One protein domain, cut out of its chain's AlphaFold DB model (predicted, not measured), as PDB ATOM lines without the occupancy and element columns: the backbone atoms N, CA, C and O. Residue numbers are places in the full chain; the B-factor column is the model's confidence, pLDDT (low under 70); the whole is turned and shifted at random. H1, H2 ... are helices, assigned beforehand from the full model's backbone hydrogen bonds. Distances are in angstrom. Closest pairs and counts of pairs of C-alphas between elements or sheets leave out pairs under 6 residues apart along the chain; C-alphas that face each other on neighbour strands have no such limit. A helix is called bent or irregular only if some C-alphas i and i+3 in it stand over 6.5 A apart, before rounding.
ATOM      1  N   LEU A  15      12.297 -31.139 -17.911       88.38
ATOM      2  CA  LEU A  15      13.678 -31.448 -18.297       88.38
ATOM      3  C   LEU A  15      14.447 -30.197 -18.758       88.38
ATOM      4  O   LEU A  15      15.652 -30.102 -18.541       88.38
ATOM      5  N   ALA A  16      13.760 -29.216 -19.355       89.06
ATOM      6  CA  ALA A  16      14.381 -27.947 -19.736       89.06
ATOM      7  C   ALA A  16      14.769 -27.129 -18.494       89.06
ATOM      8  O   ALA A  16      15.896 -26.646 -18.417       89.06
ATOM      9  N   ASN A  17      13.881 -27.067 -17.495       91.69
ATOM     10  CA  ASN A  17      14.168 -26.416 -16.214       91.69
ATOM     11  C   ASN A  17      15.352 -27.085 -15.502       91.69
ATOM     12  O   ASN A  17      16.247 -26.408 -15.014       91.69
ATOM     13  N   GLN A  18      15.407 -28.421 -15.500       92.19
ATOM     14  CA  GLN A  18      16.510 -29.158 -14.881       92.19
ATOM     15  C   GLN A  18      17.860 -28.889 -15.560       92.19
ATOM     16  O   GLN A  18      18.882 -28.808 -14.880       92.19
ATOM     17  N   ILE A  19      17.880 -28.736 -16.888       92.75
ATOM     18  CA  ILE A  19      19.085 -28.346 -17.635       92.75
ATOM     19  C   ILE A  19      19.498 -26.913 -17.285       92.75
ATOM     20  O   ILE A  19      20.683 -26.656 -17.073       92.75
ATOM     21  N   GLU A  20      18.543 -25.987 -17.193       92.81
ATOM     22  CA  GLU A  20      18.810 -24.599 -16.808       92.81
ATOM     23  C   GLU A  20      19.377 -24.509 -15.383       92.81
ATOM     24  O   GLU A  20      20.445 -23.925 -15.181       92.81
ATOM     25  N   ASP A  21      18.739 -25.177 -14.422       93.38
ATOM     26  CA  ASP A  21      19.191 -25.255 -13.031       93.38
ATOM     27  C   ASP A  21      20.584 -25.891 -12.928       93.38
ATOM     28  O   ASP A  21      21.453 -25.401 -12.198       93.38
ATOM     29  N   HIS A  22      20.831 -26.959 -13.692       94.50
ATOM     30  CA  HIS A  22      22.142 -27.594 -13.782       94.50
ATOM     31  C   HIS A  22      23.210 -26.614 -14.293       94.50
ATOM     32  O   HIS A  22      24.265 -26.453 -13.669       94.50
ATOM     33  N   ASN A  23      22.938 -25.929 -15.406       93.88
ATOM     34  CA  ASN A  23      23.862 -24.982 -16.027       93.88
ATOM     35  C   ASN A  23      24.121 -23.763 -15.119       93.88
ATOM     36  O   ASN A  23      25.260 -23.285 -15.020       93.88
ATOM     37  N   ALA A  24      23.108 -23.300 -14.383       93.38
ATOM     38  CA  ALA A  24      23.249 -22.263 -13.364       93.38
ATOM     39  C   ALA A  24      24.129 -22.736 -12.192       93.38
ATOM     40  O   ALA A  24      25.056 -22.033 -11.778       93.38
ATOM     41  N   ALA A  25      23.908 -23.959 -11.697       92.44
ATOM     42  CA  ALA A  25      24.707 -24.547 -10.626       92.44
ATOM     43  C   ALA A  25      26.176 -24.755 -11.032       92.44
ATOM     44  O   ALA A  25      27.076 -24.520 -10.216       92.44
ATOM     45  N   HIS A  26      26.421 -25.151 -12.286       93.06
ATOM     46  CA  HIS A  26      27.755 -25.253 -12.876       93.06
ATOM     47  C   HIS A  26      28.431 -23.881 -12.987       93.06
ATOM     48  O   HIS A  26      29.584 -23.741 -12.577       93.06
ATOM     49  N   SER A  27      27.714 -22.853 -13.446       92.62
ATOM     50  CA  SER A  27      28.232 -21.480 -13.523       92.62
ATOM     51  C   SER A  27      28.626 -20.939 -12.144       92.62
ATOM     52  O   SER A  27      29.709 -20.377 -11.975       92.62
ATOM     53  N   ALA A  28      27.797 -21.181 -11.125       91.38
ATOM     54  CA  ALA A  28      28.119 -20.824  -9.745       91.38
ATOM     55  C   ALA A  28      29.355 -21.581  -9.224       91.38
ATOM     56  O   ALA A  28      30.239 -20.985  -8.612       91.38
ATOM     57  N   TRP A  29      29.468 -22.883  -9.513       93.12
ATOM     58  CA  TRP A  29      30.654 -23.664  -9.150       93.12
ATOM     59  C   TRP A  29      31.934 -23.147  -9.827       93.12
ATOM     60  O   TRP A  29      32.984 -23.110  -9.185       93.12
ATOM     61  N   GLN A  30      31.870 -22.701 -11.086       90.81
ATOM     62  CA  GLN A  30      33.025 -22.105 -11.765       90.81
ATOM     63  C   GLN A  30      33.508 -20.832 -11.058       90.81
ATOM     64  O   GLN A  30      34.717 -20.650 -10.889       90.81
ATOM     65  N   ALA A  31      32.583 -19.981 -10.604       90.25
ATOM     66  CA  ALA A  31      32.911 -18.775  -9.846       90.25
ATOM     67  C   ALA A  31      33.566 -19.103  -8.490       90.25
ATOM     68  O   ALA A  31      34.588 -18.505  -8.131       90.25
ATOM     69  N   ASP A  32      33.041 -20.099  -7.772       88.81
ATOM     70  CA  ASP A  32      33.604 -20.558  -6.496       88.81
ATOM     71  C   ASP A  32      35.002 -21.174  -6.683       88.81
ATOM     72  O   ASP A  32      35.937 -20.870  -5.938       88.81
ATOM     73  N   SER A  33      35.180 -21.984  -7.732       87.69
ATOM     74  CA  SER A  33      36.466 -22.582  -8.110       87.69
ATOM     75  C   SER A  33      37.518 -21.520  -8.438       87.69
ATOM     76  O   SER A  33      38.655 -21.593  -7.963       87.69
ATOM     77  N   ALA A  34      37.143 -20.491  -9.204       88.50
ATOM     78  CA  ALA A  34      38.028 -19.376  -9.523       88.50
ATOM     79  C   ALA A  34      38.433 -18.593  -8.263       88.50
ATOM     80  O   ALA A  34      39.611 -18.271  -8.083       88.50
ATOM     81  N   SER A  35      37.480 -18.356  -7.360       86.56
ATOM     82  CA  SER A  35      37.710 -17.656  -6.092       86.56
ATOM     83  C   SER A  35      38.670 -18.424  -5.177       86.56
ATOM     84  O   SER A  35      39.612 -17.841  -4.640       86.56
ATOM     85  N   LEU A  36      38.501 -19.746  -5.055       83.12
ATOM     86  CA  LEU A  36      39.403 -20.595  -4.267       83.12
ATOM     87  C   LEU A  36      40.816 -20.658  -4.853       83.12
ATOM     88  O   LEU A  36      41.797 -20.603  -4.107       83.12
ATOM     89  N   LYS A  37      40.948 -20.711  -6.185       82.88
ATOM     90  CA  LYS A  37      42.257 -20.632  -6.856       82.88
ATOM     91  C   LYS A  37      42.954 -19.304  -6.567       82.88
ATOM     92  O   LYS A  37      44.132 -19.312  -6.218       82.88
ATOM     93  N   ALA A  38      42.229 -18.188  -6.641       83.12
ATOM     94  CA  ALA A  38      42.769 -16.870  -6.319       83.12
ATOM     95  C   ALA A  38      43.227 -16.776  -4.851       83.12
ATOM     96  O   ALA A  38      44.326 -16.289  -4.580       83.12
ATOM     97  N   LEU A  39      42.434 -17.306  -3.911       80.62
ATOM     98  CA  LEU A  39      42.780 -17.330  -2.486       80.62
ATOM     99  C   LEU A  39      44.042 -18.161  -2.217       80.62
ATOM    100  O   LEU A  39      44.927 -17.718  -1.483       80.62
ATOM    101  N   ARG A  40      44.180 -19.324  -2.868       75.62
ATOM    102  CA  ARG A  40      45.406 -20.134  -2.802       75.62
ATOM    103  C   ARG A  40      46.621 -19.369  -3.316       75.62
ATOM    104  O   ARG A  40      47.651 -19.362  -2.649       75.62
ATOM    105  N   THR A  41      46.521 -18.741  -4.487       78.62
ATOM    106  CA  THR A  41      47.620 -17.941  -5.048       78.62
ATOM    107  C   THR A  41      48.023 -16.816  -4.095       78.62
ATOM    108  O   THR A  41      49.213 -16.604  -3.877       78.62
ATOM    109  N   GLY A  42      47.053 -16.145  -3.466       77.31
ATOM    110  CA  GLY A  42      47.313 -15.133  -2.441       77.31
ATOM    111  C   GLY A  42      48.090 -15.679  -1.240       77.31
ATOM    112  O   GLY A  42      49.073 -15.070  -0.825       77.31
ATOM    113  N   LEU A  43      47.706 -16.852  -0.723       71.31
ATOM    114  CA  LEU A  43      48.401 -17.505   0.394       71.31
ATOM    115  C   LEU A  43      49.835 -17.922   0.036       71.31
ATOM    116  O   LEU A  43      50.740 -17.705   0.836       71.31
ATOM    117  N   LEU A  44      50.058 -18.478  -1.159       70.56
ATOM    118  CA  LEU A  44      51.398 -18.852  -1.632       70.56
ATOM    119  C   LEU A  44      52.307 -17.631  -1.826       70.56
ATOM    120  O   LEU A  44      53.497 -17.700  -1.540       70.56
ATOM    121  N   ASN A  45      51.753 -16.504  -2.275       75.38
ATOM    122  CA  ASN A  45      52.507 -15.258  -2.400       75.38
ATOM    123  C   ASN A  45      52.824 -14.624  -1.035       75.38
ATOM    124  O   ASN A  45      53.849 -13.960  -0.900       75.38
ATOM    125  N   ALA A  46      51.947 -14.802  -0.041       70.06
ATOM    126  CA  ALA A  46      52.131 -14.278   1.312       70.06
ATOM    127  C   ALA A  46      53.143 -15.091   2.141       70.06
ATOM    128  O   ALA A  46      53.784 -14.534   3.028       70.06
ATOM    129  N   ASP A  47      53.307 -16.382   1.839       64.19
ATOM    130  CA  ASP A  47      54.333 -17.251   2.424       64.19
ATOM    131  C   ASP A  47      55.006 -18.114   1.343       64.19
ATOM    132  O   ASP A  47      54.703 -19.304   1.198       64.19
ATOM    133  N   PRO A  48      55.930 -17.517   0.570       60.38
ATOM    134  CA  PRO A  48      56.607 -18.196  -0.529       60.38
ATOM    135  C   PRO A  48      57.640 -19.230  -0.058       60.38
ATOM    136  O   PRO A  48      58.113 -20.023  -0.870       60.38
ATOM    137  N   LEU A  49      58.015 -19.220   1.228       60.09
ATOM    138  CA  LEU A  49      59.052 -20.088   1.799       60.09
ATOM    139  C   LEU A  49      58.486 -21.217   2.677       60.09
ATOM    140  O   LEU A  49      59.252 -22.069   3.120       60.09
ATOM    141  N   GLY A  50      57.172 -21.240   2.931       56.66
ATOM    142  CA  GLY A  50      56.532 -22.230   3.803       56.66
ATOM    143  C   GLY A  50      56.909 -22.082   5.281       56.66
ATOM    144  O   GLY A  50      56.745 -23.032   6.047       56.66
ATOM    145  N   ILE A  51      57.449 -20.926   5.675       52.66
ATOM    146  CA  ILE A  51      57.909 -20.661   7.039       52.66
ATOM    147  C   ILE A  51      56.676 -20.215   7.814       52.66
ATOM    148  O   ILE A  51      56.310 -19.055   7.718       52.66
ATOM    149  N   GLU A  52      56.023 -21.128   8.536       55.09
ATOM    150  CA  GLU A  52      54.747 -20.903   9.234       55.09
ATOM    151  C   GLU A  52      54.803 -19.796  10.312       55.09
ATOM    152  O   GLU A  52      55.256 -20.039  11.433       55.09
ATOM    153  N   PRO A  53      54.214 -18.605  10.095       53.59
ATOM    154  CA  PRO A  53      53.536 -17.896  11.162       53.59
ATOM    155  C   PRO A  53      52.279 -18.690  11.542       53.59
ATOM    156  O   PRO A  53      51.516 -19.133  10.682       53.59
ATOM    157  N   SER A  54      52.020 -18.822  12.841       55.09
ATOM    158  CA  SER A  54      50.901 -19.581  13.428       55.09
ATOM    159  C   SER A  54      49.501 -19.259  12.863       55.09
ATOM    160  O   SER A  54      48.585 -20.061  13.016       55.09
ATOM    161  N   GLY A  55      49.318 -18.129  12.169       57.38
ATOM    162  CA  GLY A  55      48.070 -17.764  11.482       57.38
ATOM    163  C   GLY A  55      47.845 -18.405  10.099       57.38
ATOM    164  O   GLY A  55      46.709 -18.439   9.621       57.38
ATOM    165  N   LEU A  56      48.885 -18.930   9.440       58.25
ATOM    166  CA  LEU A  56      48.756 -19.527   8.100       58.25
ATOM    167  C   LEU A  56      48.328 -20.997   8.128       58.25
ATOM    168  O   LEU A  56      47.678 -21.442   7.184       58.25
ATOM    169  N   SER A  57      48.608 -21.723   9.212       67.31
ATOM    170  CA  SER A  57      48.208 -23.128   9.380       67.31
ATOM    171  C   SER A  57      46.678 -23.297   9.335       67.31
ATOM    172  O   SER A  57      46.157 -23.996   8.465       67.31
ATOM    173  N   ALA A  58      45.934 -22.517  10.129       70.38
ATOM    174  CA  ALA A  58      44.464 -22.512  10.101       70.38
ATOM    175  C   ALA A  58      43.885 -22.107   8.727       70.38
ATOM    176  O   ALA A  58      42.867 -22.638   8.281       70.38
ATOM    177  N   SER A  59      44.547 -21.182   8.024       72.94
ATOM    178  CA  SER A  59      44.143 -20.760   6.674       72.94
ATOM    179  C   SER A  59      44.349 -21.874   5.634       72.94
ATOM    180  O   SER A  59      43.528 -22.024   4.728       72.94
ATOM    181  N   ARG A  60      45.408 -22.686   5.772       71.75
ATOM    182  CA  ARG A  60      45.692 -23.858   4.920       71.75
ATOM    183  C   ARG A  60      44.719 -25.008   5.173       71.75
ATOM    184  O   ARG A  60      44.226 -25.607   4.217       71.75
ATOM    185  N   GLU A  61      44.393 -25.291   6.432       75.62
ATOM    186  CA  GLU A  61      43.386 -26.299   6.795       75.62
ATOM    187  C   GLU A  61      42.000 -25.935   6.253       75.62
ATOM    188  O   GLU A  61      41.325 -26.768   5.635       75.62
ATOM    189  N   LYS A  62      41.604 -24.664   6.403       80.69
ATOM    190  CA  LYS A  62      40.356 -24.154   5.831       80.69
ATOM    191  C   LYS A  62      40.349 -24.275   4.306       80.69
ATOM    192  O   LYS A  62      39.412 -24.843   3.761       80.69
ATOM    193  N   LEU A  63      41.412 -23.830   3.626       78.75
ATOM    194  CA  LEU A  63      41.534 -23.954   2.167       78.75
ATOM    195  C   LEU A  63      41.409 -25.413   1.704       78.75
ATOM    196  O   LEU A  63      40.776 -25.689   0.689       78.75
ATOM    197  N   THR A  64      41.997 -26.349   2.446       76.75
ATOM    198  CA  THR A  64      41.932 -27.780   2.128       76.75
ATOM    199  C   THR A  64      40.512 -28.328   2.266       76.75
ATOM    200  O   THR A  64      40.049 -29.079   1.408       76.75
ATOM    201  N   THR A  65      39.805 -27.915   3.318       83.25
ATOM    202  CA  THR A  65      38.403 -28.284   3.561       83.25
ATOM    203  C   THR A  65      37.487 -27.699   2.486       83.25
ATOM    204  O   THR A  65      36.682 -28.425   1.901       83.25
ATOM    205  N   ASP A  66      37.660 -26.415   2.165       84.69
ATOM    206  CA  ASP A  66      36.907 -25.719   1.119       84.69
ATOM    207  C   ASP A  66      37.154 -26.364  -0.258       84.69
ATOM    208  O   ASP A  66      36.223 -26.545  -1.045       84.69
ATOM    209  N   TYR A  67      38.390 -26.794  -0.539       84.25
ATOM    210  CA  TYR A  67      38.728 -27.495  -1.778       84.25
ATOM    211  C   TYR A  67      38.113 -28.899  -1.855       84.25
ATOM    212  O   TYR A  67      37.597 -29.287  -2.904       84.25
ATOM    213  N   LEU A  68      38.092 -29.654  -0.751       84.81
ATOM    214  CA  LEU A  68      37.406 -30.947  -0.709       84.81
ATOM    215  C   LEU A  68      35.902 -30.789  -0.979       84.81
ATOM    216  O   LEU A  68      35.334 -31.555  -1.758       84.81
ATOM    217  N   ALA A  69      35.267 -29.780  -0.378       87.38
ATOM    218  CA  ALA A  69      33.861 -29.466  -0.623       87.38
ATOM    219  C   ALA A  69      33.612 -29.079  -2.092       87.38
ATOM    220  O   ALA A  69      32.613 -29.498  -2.684       87.38
ATOM    221  N   LEU A  70      34.541 -28.340  -2.708       88.50
ATOM    222  CA  LEU A  70      34.480 -27.982  -4.123       88.50
ATOM    223  C   LEU A  70      34.553 -29.216  -5.035       88.50
ATOM    224  O   LEU A  70      33.733 -29.329  -5.945       88.50
ATOM    225  N   LEU A  71      35.471 -30.155  -4.772       87.56
ATOM    226  CA  LEU A  71      35.586 -31.410  -5.529       87.56
ATOM    227  C   LEU A  71      34.333 -32.284  -5.380       87.56
ATOM    228  O   LEU A  71      33.860 -32.878  -6.345       87.56
ATOM    229  N   GLN A  72      33.752 -32.345  -4.181       90.19
ATOM    230  CA  GLN A  72      32.492 -33.060  -3.959       90.19
ATOM    231  C   GLN A  72      31.331 -32.422  -4.729       90.19
ATOM    232  O   GLN A  72      30.496 -33.134  -5.287       90.19
ATOM    233  N   ARG A  73      31.268 -31.086  -4.785       91.69
ATOM    234  CA  ARG A  73      30.266 -30.371  -5.584       91.69
ATOM    235  C   ARG A  73      30.486 -30.579  -7.083       91.69
ATOM    236  O   ARG A  73      29.512 -30.791  -7.797       91.69
ATOM    237  N   GLU A  74      31.734 -30.581  -7.542       91.19
ATOM    238  CA  GLU A  74      32.090 -30.893  -8.930       91.19
ATOM    239  C   GLU A  74      31.642 -32.309  -9.317       91.19
ATOM    240  O   GLU A  74      31.015 -32.498 -10.357       91.19
ATOM    241  N   ALA A  75      31.870 -33.295  -8.443       91.56
ATOM    242  CA  ALA A  75      31.404 -34.663  -8.655       91.56
ATOM    243  C   ALA A  75      29.872 -34.742  -8.777       91.56
ATOM    244  O   ALA A  75      29.369 -35.408  -9.679       91.56
ATOM    245  N   LYS A  76      29.127 -34.018  -7.928       93.31
ATOM    246  CA  LYS A  76      27.656 -33.950  -8.014       93.31
ATOM    247  C   LYS A  76      27.175 -33.306  -9.314       93.31
ATOM    248  O   LYS A  76      26.183 -33.759  -9.877       93.31
ATOM    249  N   LEU A  77      27.865 -32.273  -9.801       93.31
ATOM    250  CA  LEU A  77      27.568 -31.676 -11.105       93.31
ATOM    251  C   LEU A  77      27.816 -32.692 -12.222       93.31
ATOM    252  O   LEU A  77      26.929 -32.927 -13.031       93.31
ATOM    253  N   ALA A  78      28.960 -33.374 -12.227       92.00
ATOM    254  CA  ALA A  78      29.235 -34.414 -13.214       92.00
ATOM    255  C   ALA A  78      28.181 -35.544 -13.191       92.00
ATOM    256  O   ALA A  78      27.723 -35.982 -14.244       92.00
ATOM    257  N   GLU A  79      27.746 -35.989 -12.009       94.94
ATOM    258  CA  GLU A  79      26.677 -36.987 -11.846       94.94
ATOM    259  C   GLU A  79      25.323 -36.489 -12.373       94.94
ATOM    260  O   GLU A  79      24.653 -37.202 -13.120       94.94
ATOM    261  N   SER A  80      24.946 -35.254 -12.037       94.56
ATOM    262  CA  SER A  80      23.729 -34.607 -12.537       94.56
ATOM    263  C   SER A  80      23.748 -34.478 -14.063       94.56
ATOM    264  O   SER A  80      22.777 -34.860 -14.715       94.56
ATOM    265  N   ALA A  81      24.870 -34.043 -14.642       93.75
ATOM    266  CA  ALA A  81      25.027 -33.941 -16.087       93.75
ATOM    267  C   ALA A  81      24.897 -35.309 -16.769       93.75
ATOM    268  O   ALA A  81      24.208 -35.440 -17.777       93.75
ATOM    269  N   LEU A  82      25.507 -36.359 -16.203       94.88
ATOM    270  CA  LEU A  82      25.358 -37.723 -16.721       94.88
ATOM    271  C   LEU A  82      23.909 -38.208 -16.682       94.88
ATOM    272  O   LEU A  82      23.484 -38.850 -17.642       94.88
ATOM    273  N   SER A  83      23.166 -37.910 -15.612       94.81
ATOM    274  CA  SER A  83      21.744 -38.262 -15.510       94.81
ATOM    275  C   SER A  83      20.934 -37.589 -16.615       94.81
ATOM    276  O   SER A  83      20.250 -38.268 -17.377       94.81
ATOM    277  N   LEU A  84      21.097 -36.274 -16.781       95.00
ATOM    278  CA  LEU A  84      20.387 -35.508 -17.805       95.00
ATOM    279  C   LEU A  84      20.733 -35.991 -19.219       95.00
ATOM    280  O   LEU A  84      19.851 -36.164 -20.052       95.00
ATOM    281  N   LEU A  85      22.002 -36.308 -19.493       94.38
ATOM    282  CA  LEU A  85      22.417 -36.858 -20.787       94.38
ATOM    283  C   LEU A  85      21.840 -38.256 -21.065       94.38
ATOM    284  O   LEU A  85      21.648 -38.621 -22.226       94.38
ATOM    285  N   VAL A  86      21.576 -39.056 -20.027       94.44
ATOM    286  CA  VAL A  86      20.865 -40.337 -20.170       94.44
ATOM    287  C   VAL A  86      19.402 -40.100 -20.542       94.44
ATOM    288  O   VAL A  86      18.891 -40.812 -21.402       94.44
ATOM    289  N   GLU A  87      18.756 -39.091 -19.959       93.31
ATOM    290  CA  GLU A  87      17.368 -38.720 -20.269       93.31
ATOM    291  C   GLU A  87      17.217 -38.084 -21.661       93.31
ATOM    292  O   GLU A  87      16.234 -38.337 -22.359       93.31
ATOM    293  N   LEU A  88      18.218 -37.323 -22.115       93.19
ATOM    294  CA  LEU A  88      18.234 -36.713 -23.448       93.19
ATOM    295  C   LEU A  88      18.450 -37.728 -24.578       93.19
ATOM    296  O   LEU A  88      17.970 -37.510 -25.690       93.19
ATOM    297  N   GLY A  89      19.136 -38.844 -24.312       91.56
ATOM    298  CA  GLY A  89      19.441 -39.866 -25.320       91.56
ATOM    299  C   GLY A  89      18.203 -40.389 -26.067       91.56
ATOM    300  O   GLY A  89      18.155 -40.286 -27.293       91.56
ATOM    301  N   PRO A  90      17.172 -40.901 -25.366       93.06
ATOM    302  CA  PRO A  90      15.929 -41.354 -25.992       93.06
ATOM    303  C   PRO A  90      15.182 -40.261 -26.764       93.06
ATOM    304  O   PRO A  90      14.556 -40.548 -27.782       93.06
ATOM    305  N   LEU A  91      15.240 -39.009 -26.303       92.81
ATOM    306  CA  LEU A  91      14.600 -37.886 -26.993       92.81
ATOM    307  C   LEU A  91      15.309 -37.558 -28.313       92.81
ATOM    308  O   LEU A  91      14.644 -37.284 -29.311       92.81
ATOM    309  N   ALA A  92      16.641 -37.636 -28.339       92.75
ATOM    310  CA  ALA A  92      17.427 -37.451 -29.553       92.75
ATOM    311  C   ALA A  92      17.185 -38.581 -30.572       92.75
ATOM    312  O   ALA A  92      17.009 -38.303 -31.759       92.75
ATOM    313  N   GLU A  93      17.080 -39.835 -30.118       93.50
ATOM    314  CA  GLU A  93      16.706 -40.964 -30.986       93.50
ATOM    315  C   GLU A  93      15.298 -40.806 -31.556       93.50
ATOM    316  O   GLU A  93      15.107 -40.929 -32.763       93.50
ATOM    317  N   LYS A  94      14.321 -40.429 -30.723       93.31
ATOM    318  CA  LYS A  94      12.964 -40.152 -31.200       93.31
ATOM    319  C   LYS A  94      12.948 -39.025 -32.236       93.31
ATOM    320  O   LYS A  94      12.286 -39.139 -33.261       93.31
ATOM    321  N   SER A  95      13.712 -37.955 -32.006       90.94
ATOM    322  CA  SER A  95      13.845 -36.863 -32.974       90.94
ATOM    323  C   SER A  95      14.439 -37.336 -34.305       90.94
ATOM    324  O   SER A  95      14.044 -36.828 -35.355       90.94
ATOM    325  N   ARG A  96      15.380 -38.291 -34.285       94.44
ATOM    326  CA  ARG A  96      15.928 -38.910 -35.499       94.44
ATOM    327  C   ARG A  96      14.866 -39.733 -36.223       94.44
ATOM    328  O   ARG A  96      14.705 -39.562 -37.427       94.44
ATOM    329  N   GLU A  97      14.128 -40.580 -35.507       95.19
ATOM    330  CA  GLU A  97      13.043 -41.395 -36.072       95.19
ATOM    331  C   GLU A  97      11.952 -40.521 -36.714       95.19
ATOM    332  O   GLU A  97      11.529 -40.775 -37.845       95.19
ATOM    333  N   ASP A  98      11.548 -39.442 -36.038       93.69
ATOM    334  CA  ASP A  98      10.574 -38.479 -36.554       93.69
ATOM    335  C   ASP A  98      11.101 -37.762 -37.816       93.69
ATOM    336  O   ASP A  98      10.360 -37.583 -38.791       93.69
ATOM    337  N   ALA A  99      12.389 -37.395 -37.840       92.75
ATOM    338  CA  ALA A  99      13.036 -36.797 -39.009       92.75
ATOM    339  C   ALA A  99      13.121 -37.777 -40.194       92.75
ATOM    340  O   ALA A  99      12.831 -37.390 -41.328       92.75
ATOM    341  N   GLU A 100      13.448 -39.047 -39.945       94.06
ATOM    342  CA  GLU A 100      13.481 -40.112 -40.956       94.06
ATOM    343  C   GLU A 100      12.090 -40.353 -41.557       94.06
ATOM    344  O   GLU A 100      11.927 -40.364 -42.783       94.06
ATOM    345  N   ALA A 101      11.062 -40.447 -40.711       94.69
ATOM    346  CA  ALA A 101       9.678 -40.585 -41.153       94.69
ATOM    347  C   ALA A 101       9.206 -39.368 -41.967       94.69
ATOM    348  O   ALA A 101       8.464 -39.513 -42.944       94.69
ATOM    349  N   ASN A 102       9.628 -38.158 -41.592       93.56
ATOM    350  CA  ASN A 102       9.320 -36.950 -42.348       93.56
ATOM    351  C   ASN A 102      10.032 -36.926 -43.711       93.56
ATOM    352  O   ASN A 102       9.390 -36.637 -44.722       93.56
ATOM    353  N   ALA A 103      11.317 -37.277 -43.772       92.56
ATOM    354  CA  ALA A 103      12.066 -37.328 -45.027       92.56
ATOM    355  C   ALA A 103      11.480 -38.347 -46.012       92.56
ATOM    356  O   ALA A 103      11.382 -38.046 -47.201       92.56
ATOM    357  N   ALA A 104      11.006 -39.500 -45.527       92.44
ATOM    358  CA  ALA A 104      10.287 -40.472 -46.352       92.44
ATOM    359  C   ALA A 104       9.017 -39.864 -46.980       92.44
ATOM    360  O   ALA A 104       8.825 -39.935 -48.194       92.44
ATOM    361  N   LYS A 105       8.197 -39.159 -46.187       93.88
ATOM    362  CA  LYS A 105       6.999 -38.456 -46.692       93.88
ATOM    363  C   LYS A 105       7.343 -37.349 -47.690       93.88
ATOM    364  O   LYS A 105       6.589 -37.098 -48.630       93.88
ATOM    365  N   VAL A 106       8.449 -36.637 -47.477       93.50
ATOM    366  CA  VAL A 106       8.921 -35.607 -48.414       93.50
ATOM    367  C   VAL A 106       9.379 -36.244 -49.723       93.50
ATOM    368  O   VAL A 106       8.998 -35.749 -50.783       93.50
ATOM    369  N   LEU A 107      10.108 -37.360 -49.670       91.62
ATOM    370  CA  LEU A 107      10.535 -38.102 -50.855       91.62
ATOM    371  C   LEU A 107       9.335 -38.537 -51.701       91.62
ATOM    372  O   LEU A 107       9.299 -38.256 -52.897       91.62
ATOM    373  N   GLU A 108       8.309 -39.121 -51.078       91.69
ATOM    374  CA  GLU A 108       7.062 -39.499 -51.755       91.69
ATOM    375  C   GLU A 108       6.392 -38.301 -52.443       91.69
ATOM    376  O   GLU A 108       5.965 -38.389 -53.598       91.69
ATOM    377  N   LYS A 109       6.336 -37.143 -51.772       92.62
ATOM    378  CA  LYS A 109       5.789 -35.910 -52.363       92.62
ATOM    379  C   LYS A 109       6.617 -35.424 -53.549       92.62
ATOM    380  O   LYS A 109       6.034 -34.956 -54.528       92.62
ATOM    381  N   VAL A 110       7.946 -35.506 -53.480       91.94
ATOM    382  CA  VAL A 110       8.829 -35.130 -54.594       91.94
ATOM    383  C   VAL A 110       8.623 -36.076 -55.774       91.94
ATOM    384  O   VAL A 110       8.415 -35.598 -56.887       91.94
ATOM    385  N   ILE A 111       8.569 -37.389 -55.540       89.75
ATOM    386  CA  ILE A 111       8.279 -38.389 -56.577       89.75
ATOM    387  C   ILE A 111       6.914 -38.114 -57.224       89.75
ATOM    388  O   ILE A 111       6.795 -38.096 -58.447       89.75
ATOM    389  N   ALA A 112       5.887 -37.798 -56.432       90.56
ATOM    390  CA  ALA A 112       4.573 -37.434 -56.961       90.56
ATOM    391  C   ALA A 112       4.603 -36.139 -57.801       90.56
ATOM    392  O   ALA A 112       3.897 -36.039 -58.808       90.56
ATOM    393  N   LYS A 113       5.413 -35.138 -57.421       90.38
ATOM    394  CA  LYS A 113       5.642 -33.927 -58.234       90.38
ATOM    395  C   LYS A 113       6.347 -34.272 -59.553       90.38
ATOM    396  O   LYS A 113       5.940 -33.768 -60.595       90.38
ATOM    397  N   MET A 114       7.350 -35.148 -59.519       87.94
ATOM    398  CA  MET A 114       8.066 -35.626 -60.707       87.94
ATOM    399  C   MET A 114       7.139 -36.381 -61.668       87.94
ATOM    400  O   MET A 114       7.132 -36.085 -62.862       87.94
ATOM    401  N   ALA A 115       6.271 -37.253 -61.148       88.44
ATOM    402  CA  ALA A 115       5.273 -37.965 -61.946       88.44
ATOM    403  C   ALA A 115       4.311 -37.004 -62.665       88.44
ATOM    404  O   ALA A 115       4.030 -37.177 -63.850       88.44
ATOM    405  N   LYS A 116       3.863 -35.933 -61.991       89.56
ATOM    406  CA  LYS A 116       3.056 -34.866 -62.619       89.56
ATOM    407  C   LYS A 116       3.810 -34.105 -63.712       89.56
ATOM    408  O   LYS A 116       3.174 -33.584 -64.621       89.56
ATOM    409  N   ALA A 117       5.137 -34.048 -63.636       87.06
ATOM    410  CA  ALA A 117       6.002 -33.482 -64.668       87.06
ATOM    411  C   ALA A 117       6.332 -34.478 -65.802       87.06
ATOM    412  O   ALA A 117       7.138 -34.161 -66.673       87.06
ATOM    413  N   GLY A 118       5.724 -35.670 -65.804       83.94
ATOM    414  CA  GLY A 118       5.947 -36.708 -66.812       83.94
ATOM    415  C   GLY A 118       7.167 -37.595 -66.553       83.94
ATOM    416  O   GLY A 118       7.504 -38.409 -67.407       83.94
ATOM    417  N   ILE A 119       7.818 -37.461 -65.392       83.56
ATOM    418  CA  ILE A 119       8.960 -38.286 -64.991       83.56
ATOM    419  C   ILE A 119       8.443 -39.444 -64.131       83.56
ATOM    420  O   ILE A 119       8.086 -39.260 -62.969       83.56
ATOM    421  N   THR A 120       8.389 -40.640 -64.706       81.06
ATOM    422  CA  THR A 120       7.910 -41.877 -64.077       81.06
ATOM    423  C   THR A 120       8.942 -42.994 -64.229       81.06
ATOM    424  O   THR A 120       9.909 -42.866 -64.978       81.06
ATOM    425  N   GLU A 121       8.740 -44.128 -63.556       76.31
ATOM    426  CA  GLU A 121       9.597 -45.314 -63.722       76.31
ATOM    427  C   GLU A 121       9.670 -45.769 -65.193       76.31
ATOM    428  O   GLU A 121      10.734 -46.128 -65.692       76.31
ATOM    429  N   GLN A 122       8.557 -45.664 -65.922       72.94
ATOM    430  CA  GLN A 122       8.451 -46.034 -67.339       72.94
ATOM    431  C   GLN A 122       9.137 -45.031 -68.274       72.94
ATOM    432  O   GLN A 122       9.511 -45.389 -69.389       72.94
ATOM    433  N   SER A 123       9.315 -43.780 -67.837       72.12
ATOM    434  CA  SER A 123      10.020 -42.757 -68.611       72.12
ATOM    435  C   SER A 123      11.539 -42.788 -68.399       72.12
ATOM    436  O   SER A 123      12.235 -41.964 -68.991       72.12
ATOM    437  N   MET A 124      12.067 -43.684 -67.551       71.38
ATOM    438  CA  MET A 124      13.507 -43.808 -67.293       71.38
ATOM    439  C   MET A 124      14.202 -44.550 -68.451       71.38
ATOM    440  O   MET A 124      13.984 -45.754 -68.633       71.38
ATOM    441  N   PRO A 125      15.067 -43.882 -69.238       63.84
ATOM    442  CA  PRO A 125      15.724 -44.516 -70.374       63.84
ATOM    443  C   PRO A 125      16.657 -45.639 -69.905       63.84
ATOM    444  O   PRO A 125      17.469 -45.439 -69.005       63.84
ATOM    445  N   GLY A 126      16.558 -46.817 -70.528       68.38
ATOM    446  CA  GLY A 126      17.454 -47.953 -70.272       68.38
ATOM    447  C   GLY A 126      17.055 -48.881 -69.118       68.38
ATOM    448  O   GLY A 126      17.681 -49.924 -68.960       68.38
ATOM    449  N   TRP A 127      15.998 -48.560 -68.360       66.62
ATOM    450  CA  TRP A 127      15.588 -49.328 -67.171       66.62
ATOM    451  C   TRP A 127      14.193 -49.962 -67.264       66.62
ATOM    452  O   TRP A 127      13.772 -50.640 -66.335       66.62
ATOM    453  N   GLY A 128      13.493 -49.816 -68.394       60.25
ATOM    454  CA  GLY A 128      12.099 -50.262 -68.569       60.25
ATOM    455  C   GLY A 128      11.833 -51.772 -68.438       60.25
ATOM    456  O   GLY A 128      10.679 -52.183 -68.457       60.25
ATOM    457  N   HIS A 129      12.872 -52.602 -68.299       68.06
ATOM    458  CA  HIS A 129      12.759 -54.046 -68.041       68.06
ATOM    459  C   HIS A 129      13.113 -54.436 -66.593       68.06
ATOM    460  O   HIS A 129      13.035 -55.611 -66.243       68.06
ATOM    461  N   ASN A 130      13.527 -53.475 -65.758       81.62
ATOM    462  CA  ASN A 130      13.909 -53.689 -64.365       81.62
ATOM    463  C   ASN A 130      13.277 -52.605 -63.479       81.62
ATOM    464  O   ASN A 130      13.878 -51.562 -63.215       81.62
ATOM    465  N   GLU A 131      12.057 -52.881 -63.021       79.25
ATOM    466  CA  GLU A 131      11.247 -51.973 -62.198       79.25
ATOM    467  C   GLU A 131      11.987 -51.506 -60.937       79.25
ATOM    468  O   GLU A 131      11.955 -50.326 -60.601       79.25
ATOM    469  N   ALA A 132      12.746 -52.391 -60.283       82.50
ATOM    470  CA  ALA A 132      13.521 -52.035 -59.094       82.50
ATOM    471  C   ALA A 132      14.620 -51.004 -59.402       82.50
ATOM    472  O   ALA A 132      14.829 -50.069 -58.629       82.50
ATOM    473  N   ALA A 133      15.304 -51.140 -60.542       81.00
ATOM    474  CA  ALA A 133      16.330 -50.188 -60.955       81.00
ATOM    475  C   ALA A 133      15.729 -48.842 -61.396       81.00
ATOM    476  O   ALA A 133      16.268 -47.789 -61.054       81.00
ATOM    477  N   ALA A 134      14.590 -48.864 -62.096       79.75
ATOM    478  CA  ALA A 134      13.863 -47.654 -62.479       79.75
ATOM    479  C   ALA A 134      13.361 -46.881 -61.249       79.75
ATOM    480  O   ALA A 134      13.537 -45.662 -61.170       79.75
ATOM    481  N   ARG A 135      12.816 -47.594 -60.256       83.00
ATOM    482  CA  ARG A 135      12.400 -47.025 -58.972       83.00
ATOM    483  C   ARG A 135      13.573 -46.426 -58.204       83.00
ATOM    484  O   ARG A 135      13.498 -45.276 -57.781       83.00
ATOM    485  N   HIS A 136      14.678 -47.158 -58.083       84.25
ATOM    486  CA  HIS A 136      15.880 -46.661 -57.413       84.25
ATOM    487  C   HIS A 136      16.426 -45.386 -58.083       84.25
ATOM    488  O   HIS A 136      16.831 -44.443 -57.406       84.25
ATOM    489  N   GLN A 137      16.401 -45.314 -59.418       83.81
ATOM    490  CA  GLN A 137      16.827 -44.120 -60.151       83.81
ATOM    491  C   GLN A 137      15.883 -42.926 -59.935       83.81
ATOM    492  O   GLN A 137      16.343 -41.786 -59.825       83.81
ATOM    493  N   LEU A 138      14.575 -43.176 -59.860       84.50
ATOM    494  CA  LEU A 138      13.574 -42.154 -59.561       84.50
ATOM    495  C   LEU A 138      13.747 -41.603 -58.139       84.50
ATOM    496  O   LEU A 138      13.762 -40.389 -57.953       84.50
ATOM    497  N   GLU A 139      13.947 -42.483 -57.156       85.81
ATOM    498  CA  GLU A 139      14.254 -42.115 -55.770       85.81
ATOM    499  C   GLU A 139      15.564 -41.316 -55.686       85.81
ATOM    500  O   GLU A 139      15.609 -40.283 -55.019       85.81
ATOM    501  N   TYR A 140      16.600 -41.714 -56.434       86.81
ATOM    502  CA  TYR A 140      17.866 -40.982 -56.506       86.81
ATOM    503  C   TYR A 140      17.696 -39.556 -57.047       86.81
ATOM    504  O   TYR A 140      18.249 -38.612 -56.488       86.81
ATOM    505  N   GLN A 141      16.913 -39.369 -58.112       85.44
ATOM    506  CA  GLN A 141      16.620 -38.037 -58.648       85.44
ATOM    507  C   GLN A 141      15.762 -37.207 -57.687       85.44
ATOM    508  O   GLN A 141      16.042 -36.028 -57.468       85.44
ATOM    509  N   ALA A 142      14.747 -37.819 -57.076       84.50
ATOM    510  CA  ALA A 142      13.906 -37.162 -56.086       84.50
ATOM    511  C   ALA A 142      14.721 -36.707 -54.862       84.50
ATOM    512  O   ALA A 142      14.507 -35.605 -54.350       84.50
ATOM    513  N   ALA A 143      15.724 -37.488 -54.456       85.06
ATOM    514  CA  ALA A 143      16.633 -37.139 -53.371       85.06
ATOM    515  C   ALA A 143      17.517 -35.907 -53.667       85.06
ATOM    516  O   ALA A 143      18.032 -35.278 -52.744       85.06
ATOM    517  N   GLN A 144      17.669 -35.501 -54.934       88.81
ATOM    518  CA  GLN A 144      18.395 -34.274 -55.298       88.81
ATOM    519  C   GLN A 144      17.554 -32.998 -55.124       88.81
ATOM    520  O   GLN A 144      18.096 -31.885 -55.139       88.81
ATOM    521  N   SER A 145      16.237 -33.133 -54.938       91.81
ATOM    522  CA  SER A 145      15.337 -32.005 -54.687       91.81
ATOM    523  C   SER A 145      15.772 -31.197 -53.460       91.81
ATOM    524  O   SER A 145      16.274 -31.750 -52.480       91.81
ATOM    525  N   SER A 146      15.574 -29.875 -53.495       90.06
ATOM    526  CA  SER A 146      15.792 -29.009 -52.326       90.06
ATOM    527  C   SER A 146      14.952 -29.458 -51.132       90.06
ATOM    528  O   SER A 146      15.487 -29.550 -50.034       90.06
ATOM    529  N   ASP A 147      13.686 -29.820 -51.373       88.19
ATOM    530  CA  ASP A 147      12.739 -30.224 -50.329       88.19
ATOM    531  C   ASP A 147      13.255 -31.461 -49.571       88.19
ATOM    532  O   ASP A 147      13.230 -31.511 -48.342       88.19
ATOM    533  N   TYR A 148      13.765 -32.465 -50.299       91.19
ATOM    534  CA  TYR A 148      14.310 -33.675 -49.679       91.19
ATOM    535  C   TYR A 148      15.652 -33.413 -48.994       91.19
ATOM    536  O   TYR A 148      15.877 -33.918 -47.900       91.19
ATOM    537  N   ARG A 149      16.535 -32.604 -49.595       91.25
ATOM    538  CA  ARG A 149      17.823 -32.247 -48.976       91.25
ATOM    539  C   ARG A 149      17.644 -31.504 -47.656       91.25
ATOM    540  O   ARG A 149      18.396 -31.762 -46.723       91.25
ATOM    541  N   GLU A 150      16.645 -30.631 -47.560       91.00
ATOM    542  CA  GLU A 150      16.283 -29.972 -46.305       91.00
ATOM    543  C   GLU A 150      15.795 -30.994 -45.267       91.00
ATOM    544  O   GLU A 150      16.313 -31.034 -44.153       91.00
ATOM    545  N   ALA A 151      14.878 -31.891 -45.651       90.25
ATOM    546  CA  ALA A 151      14.397 -32.965 -44.778       90.25
ATOM    547  C   ALA A 151      15.531 -33.889 -44.289       90.25
ATOM    548  O   ALA A 151      15.581 -34.259 -43.116       90.25
ATOM    549  N   PHE A 152      16.472 -34.219 -45.175       89.88
ATOM    550  CA  PHE A 152      17.663 -35.004 -44.862       89.88
ATOM    551  C   PHE A 152      18.621 -34.259 -43.922       89.88
ATOM    552  O   PHE A 152      19.220 -34.872 -43.041       89.88
ATOM    553  N   GLY A 153      18.721 -32.931 -44.045       91.38
ATOM    554  CA  GLY A 153      19.496 -32.093 -43.128       91.38
ATOM    555  C   GLY A 153      19.058 -32.238 -41.667       91.38
ATOM    556  O   GLY A 153      19.909 -32.295 -40.781       91.38
ATOM    557  N   PHE A 154      17.756 -32.394 -41.405       89.50
ATOM    558  CA  PHE A 154      17.254 -32.658 -40.051       89.50
ATOM    559  C   PHE A 154      17.689 -34.026 -39.506       89.50
ATOM    560  O   PHE A 154      17.976 -34.137 -38.315       89.50
ATOM    561  N   ILE A 155      17.788 -35.053 -40.359       92.38
ATOM    562  CA  ILE A 155      18.291 -36.379 -39.964       92.38
ATOM    563  C   ILE A 155      19.758 -36.278 -39.543       92.38
ATOM    564  O   ILE A 155      20.140 -36.795 -38.494       92.38
ATOM    565  N   GLU A 156      20.582 -35.607 -40.349       92.81
ATOM    566  CA  GLU A 156      22.004 -35.432 -40.042       92.81
ATOM    567  C   GLU A 156      22.212 -34.586 -38.780       92.81
ATOM    568  O   GLU A 156      23.057 -34.928 -37.953       92.81
ATOM    569  N   GLY A 157      21.381 -33.559 -38.572       90.88
ATOM    570  CA  GLY A 157      21.338 -32.805 -37.318       90.88
ATOM    571  C   GLY A 157      21.048 -33.702 -36.111       90.88
ATOM    572  O   GLY A 157      21.813 -33.701 -35.153       90.88
ATOM    573  N   ALA A 158      20.009 -34.541 -36.173       90.94
ATOM    574  CA  ALA A 158      19.666 -35.447 -35.074       90.94
ATOM    575  C   ALA A 158      20.772 -36.484 -34.787       90.94
ATOM    576  O   ALA A 158      21.078 -36.767 -33.627       90.94
ATOM    577  N   LYS A 159      21.423 -37.026 -35.826       92.62
ATOM    578  CA  LYS A 159      22.574 -37.934 -35.665       92.62
ATOM    579  C   LYS A 159      23.758 -37.247 -34.992       92.62
ATOM    580  O   LYS A 159      24.420 -37.866 -34.156       92.62
ATOM    581  N   LEU A 160      24.028 -35.993 -35.356       93.31
ATOM    582  CA  LEU A 160      25.067 -35.196 -34.716       93.31
ATOM    583  C   LEU A 160      24.762 -35.018 -33.224       93.31
ATOM    584  O   LEU A 160      25.610 -35.355 -32.404       93.31
ATOM    585  N   THR A 161      23.532 -34.638 -32.872       91.44
ATOM    586  CA  THR A 161      23.073 -34.510 -31.478       91.44
ATOM    587  C   THR A 161      23.277 -35.806 -30.680       91.44
ATOM    588  O   THR A 161      23.815 -35.785 -29.572       91.44
ATOM    589  N   ILE A 162      22.896 -36.966 -31.232       93.12
ATOM    590  CA  ILE A 162      23.090 -38.277 -30.577       93.12
ATOM    591  C   ILE A 162      24.577 -38.546 -30.323       93.12
ATOM    592  O   ILE A 162      24.967 -39.020 -29.249       93.12
ATOM    593  N   ARG A 163      25.425 -38.237 -31.307       94.25
ATOM    594  CA  ARG A 163      26.874 -38.392 -31.189       94.25
ATOM    595  C   ARG A 163      27.445 -37.482 -30.103       94.25
ATOM    596  O   ARG A 163      28.216 -37.969 -29.278       94.25
ATOM    597  N   GLU A 164      27.058 -36.211 -30.081       92.69
ATOM    598  CA  GLU A 164      27.492 -35.226 -29.084       92.69
ATOM    599  C   GLU A 164      27.111 -35.662 -27.667       92.69
ATOM    600  O   GLU A 164      27.972 -35.683 -26.786       92.69
ATOM    601  N   ILE A 165      25.877 -36.144 -27.460       93.12
ATOM    602  CA  ILE A 165      25.447 -36.750 -26.188       93.12
ATOM    603  C   ILE A 165      26.391 -37.893 -25.791       93.12
ATOM    604  O   ILE A 165      26.856 -37.971 -24.651       93.12
ATOM    605  N   GLY A 166      26.692 -38.797 -26.727       93.06
ATOM    606  CA  GLY A 166      27.578 -39.934 -26.483       93.06
ATOM    607  C   GLY A 166      29.009 -39.524 -26.115       93.06
ATOM    608  O   GLY A 166      29.587 -40.073 -25.173       93.06
ATOM    609  N   GLU A 167      29.582 -38.560 -26.835       93.31
ATOM    610  CA  GLU A 167      30.923 -38.025 -26.586       93.31
ATOM    611  C   GLU A 167      30.991 -37.291 -25.241       93.31
ATOM    612  O   GLU A 167      31.887 -37.564 -24.434       93.31
ATOM    613  N   GLN A 168      29.999 -36.450 -24.943       93.25
ATOM    614  CA  GLN A 168      29.918 -35.715 -23.687       93.25
ATOM    615  C   GLN A 168      29.799 -36.666 -22.489       93.25
ATOM    616  O   GLN A 168      30.529 -36.517 -21.508       93.25
ATOM    617  N   ARG A 169      28.974 -37.720 -22.579       94.38
ATOM    618  CA  ARG A 169      28.866 -38.740 -21.519       94.38
ATOM    619  C   ARG A 169      30.198 -39.422 -21.223       94.38
ATOM    620  O   ARG A 169      30.529 -39.635 -20.055       94.38
ATOM    621  N   ARG A 170      30.973 -39.769 -22.254       93.81
ATOM    622  CA  ARG A 170      32.305 -40.373 -22.073       93.81
ATOM    623  C   ARG A 170      33.252 -39.400 -21.382       93.81
ATOM    624  O   ARG A 170      33.874 -39.774 -20.391       93.81
ATOM    625  N   ALA A 171      33.307 -38.156 -21.856       92.19
ATOM    626  CA  ALA A 171      34.159 -37.123 -21.276       92.19
ATOM    627  C   ALA A 171      33.840 -36.878 -19.791       92.19
ATOM    628  O   ALA A 171      34.751 -36.855 -18.964       92.19
ATOM    629  N   ILE A 172      32.556 -36.769 -19.435       93.12
ATOM    630  CA  ILE A 172      32.122 -36.544 -18.049       93.12
ATOM    631  C   ILE A 172      32.360 -37.783 -17.173       93.12
ATOM    632  O   ILE A 172      32.717 -37.657 -16.005       93.12
ATOM    633  N   THR A 173      32.233 -38.994 -17.720       93.75
ATOM    634  CA  THR A 173      32.545 -40.224 -16.974       93.75
ATOM    635  C   THR A 173      34.021 -40.275 -16.572       93.75
ATOM    636  O   THR A 173      34.337 -40.593 -15.424       93.75
ATOM    637  N   GLU A 174      34.931 -39.943 -17.489       92.38
ATOM    638  CA  GLU A 174      36.364 -39.873 -17.183       92.38
ATOM    639  C   GLU A 174      36.687 -38.715 -16.227       92.38
ATOM    640  O   GLU A 174      37.457 -38.899 -15.283       92.38
ATOM    641  N   ALA A 175      36.026 -37.565 -16.391       89.19
ATOM    642  CA  ALA A 175      36.102 -36.445 -15.453       89.19
ATOM    643  C   ALA A 175      35.761 -36.867 -14.019       89.19
ATOM    644  O   ALA A 175      36.530 -36.630 -13.092       89.19
ATOM    645  N   LEU A 176      34.620 -37.537 -13.840       91.69
ATOM    646  CA  LEU A 176      34.128 -37.957 -12.533       91.69
ATOM    647  C   LEU A 176      35.097 -38.927 -11.847       91.69
ATOM    648  O   LEU A 176      35.286 -38.854 -10.632       91.69
ATOM    649  N   LYS A 177      35.741 -39.820 -12.610       92.44
ATOM    650  CA  LYS A 177      36.803 -40.684 -12.075       92.44
ATOM    651  C   LYS A 177      37.982 -39.852 -11.577       92.44
ATOM    652  O   LYS A 177      38.406 -40.058 -10.444       92.44
ATOM    653  N   ALA A 178      38.469 -38.906 -12.379       86.88
ATOM    654  CA  ALA A 178      39.586 -38.040 -12.003       86.88
ATOM    655  C   ALA A 178      39.273 -37.214 -10.743       86.88
ATOM    656  O   ALA A 178      40.040 -37.256  -9.786       86.88
ATOM    657  N   ILE A 179      38.097 -36.577 -10.686       87.38
ATOM    658  CA  ILE A 179      37.637 -35.795  -9.527       87.38
ATOM    659  C   ILE A 179      37.615 -36.651  -8.256       87.38
ATOM    660  O   ILE A 179      38.084 -36.230  -7.198       87.38
ATOM    661  N   ARG A 180      37.086 -37.878  -8.344       89.38
ATOM    662  CA  ARG A 180      37.028 -38.803  -7.203       89.38
ATOM    663  C   ARG A 180      38.419 -39.241  -6.749       89.38
ATOM    664  O   ARG A 180      38.647 -39.351  -5.545       89.38
ATOM    665  N   GLU A 181      39.340 -39.490  -7.674       88.94
ATOM    666  CA  GLU A 181      40.726 -39.821  -7.333       88.94
ATOM    667  C   GLU A 181      41.459 -38.638  -6.691       88.94
ATOM    668  O   GLU A 181      42.158 -38.819  -5.694       88.94
ATOM    669  N   ASP A 182      41.239 -37.418  -7.176       82.19
ATOM    670  CA  ASP A 182      41.830 -36.220  -6.581       82.19
ATOM    671  C   ASP A 182      41.266 -35.934  -5.185       82.19
ATOM    672  O   ASP A 182      42.031 -35.625  -4.267       82.19
ATOM    673  N   ALA A 183      39.965 -36.148  -4.968       84.12
ATOM    674  CA  ALA A 183      39.363 -36.061  -3.640       84.12
ATOM    675  C   ALA A 183      39.971 -37.088  -2.667       84.12
ATOM    676  O   ALA A 183      40.310 -36.740  -1.535       84.12
ATOM    677  N   LYS A 184      40.183 -38.339  -3.105       85.56
ATOM    678  CA  LYS A 184      40.859 -39.367  -2.290       85.56
ATOM    679  C   LYS A 184      42.295 -38.975  -1.954       85.56
ATOM    680  O   LYS A 184      42.707 -39.091  -0.802       85.56
ATOM    681  N   ARG A 185      43.061 -38.495  -2.941       81.94
ATOM    682  CA  ARG A 185      44.445 -38.032  -2.737       81.94
ATOM    683  C   ARG A 185      44.507 -36.903  -1.718       81.94
ATOM    684  O   ARG A 185      45.379 -36.920  -0.853       81.94
ATOM    685  N   LEU A 186      43.583 -35.948  -1.805       78.25
ATOM    686  CA  LEU A 186      43.491 -34.836  -0.867       78.25
ATOM    687  C   LEU A 186      43.224 -35.331   0.559       78.25
ATOM    688  O   LEU A 186      43.951 -34.964   1.476       78.25
ATOM    689  N   VAL A 187      42.243 -36.219   0.731       79.62
ATOM    690  CA  VAL A 187      41.922 -36.828   2.032       79.62
ATOM    691  C   VAL A 187      43.126 -37.581   2.609       79.62
ATOM    692  O   VAL A 187      43.437 -37.418   3.786       79.62
ATOM    693  N   HIS A 188      43.851 -38.355   1.794       79.44
ATOM    694  CA  HIS A 188      45.063 -39.045   2.246       79.44
ATOM    695  C   HIS A 188      46.164 -38.077   2.702       79.44
ATOM    696  O   HIS A 188      46.787 -38.328   3.730       79.44
ATOM    697  N   LYS A 189      46.390 -36.968   1.983       71.00
ATOM    698  CA  LYS A 189      47.376 -35.945   2.383       71.00
ATOM    699  C   LYS A 189      47.008 -35.277   3.708       71.00
ATOM    700  O   LYS A 189      47.872 -35.116   4.564       71.00
ATOM    701  N   VAL A 190      45.724 -34.966   3.900       69.50
ATOM    702  CA  VAL A 190      45.206 -34.413   5.162       69.50
ATOM    703  C   VAL A 190      45.452 -35.373   6.324       69.50
ATOM    704  O   VAL A 190      45.993 -34.964   7.346       69.50
ATOM    705  N   ILE A 191      45.113 -36.657   6.164       68.94
ATOM    706  CA  ILE A 191      45.326 -37.678   7.203       68.94
ATOM    707  C   ILE A 191      46.817 -37.856   7.523       68.94
ATOM    708  O   ILE A 191      47.176 -38.059   8.679       68.94
ATOM    709  N   ALA A 192      47.688 -37.764   6.517       68.12
ATOM    710  CA  ALA A 192      49.134 -37.882   6.690       68.12
ATOM    711  C   ALA A 192      49.784 -36.668   7.389       68.12
ATOM    712  O   ALA A 192      50.984 -36.702   7.649       68.12
ATOM    713  N   GLY A 193      49.025 -35.604   7.685       58.78
ATOM    714  CA  GLY A 193      49.551 -34.373   8.281       58.78
ATOM    715  C   GLY A 193      50.364 -33.510   7.309       58.78
ATOM    716  O   GLY A 193      51.000 -32.551   7.733       58.78
TER     717      GLY A 193
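Overview. This is residues 15 to 193 of the 201 residues of an uncharacterized protein of Bremerella alba (UniProt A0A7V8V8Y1). The model is a long thin rod made of two long helices, H2 and H4, that run side by side in opposite directions. H1 folds back along one half of H2, making a helical hairpin with it, while short H3 and the loop of residues 117 to 130 make a small head at the other end. Residues 48 to 55, of which 54 and 55 belong to H2 and the others to the turn between H1 and H2, stick out free. The printed part has 179 residues with four named helices, in the order H1, H2, H3, H4, and no named strand, and its class is all helix. It is extended, with a radius of gyration of the C-alphas of 29.3 A and spans of 95 by 27 by 27 A.

Arrangement. Begin with H2, residues 54 to 116, the hub, which touches the three other helices. Look near residue 88 for its kink of 28 degrees; H2 is neither bent nor irregular, but only just: C-alphas 87 and 90 are 6.5 A apart. H4, residues 146 to 191, touches H2 at a shallow tilt of 16 degrees, opposite ways; their closest C-alphas, those of Ala 103 and Ala 151, are 5.0 A apart. H1, residues 15 to 46, touches H2 with residues 56 to 84 of H2 alone. The closest C-alphas here are those of His 26 and Leu 77, 6.7 A apart. This hairpin has a shallow tilt of 33 degrees, only just short of steep, and its helices run opposite ways. At the other end find H3, residues 131 to 143, whose residues 138 to 143 alone touch H2, at its residues 107 to 114. The C-alphas of Val 110 and Ala 142 come closest, at 5.7 A, and the tilt is a steep 55 degrees, opposite ways. H3 and H4 are close but not clearly touching, with the C-alphas of Ala 143 and Arg 149 closest at 6.7 A. H1 is apart from H3 and from H4. Two of the three touching pairs are at a shallow tilt, and the helix packing is, only just, mostly aligned. In H1 and H3 every O i to N i+4 pair is within hydrogen-bond range; in H2 55 of 59 are, in H4 41 of 42.

Along the chain. Find C-alpha 54 at (50.901, -19.581, 13.428); from there H2 runs 91.1 A to C-alpha 116 at (3.056, -34.866, -62.619). H4 runs back 67.0 A from Ser 146 to C-alpha 191 at (45.326, -37.678, 7.203). H1 covers 46.5 A from Leu 15 to Ala 46, and H3 18.1 A from Glu 131 to Ala 143.

Size, cuts and confidence. Ser 54 and His 129 have the two C-alphas farthest apart, 96.3 A. The printed part has no cut. The link from H2 to H3, 14 residues, is long, the one from H1 to H2 short, and the one from H3 to H4 tight. Mean pLDDT of the printed part is 85.0; look for values under 70 at residues 47 to 57, 125 to 129 and 190 to 193.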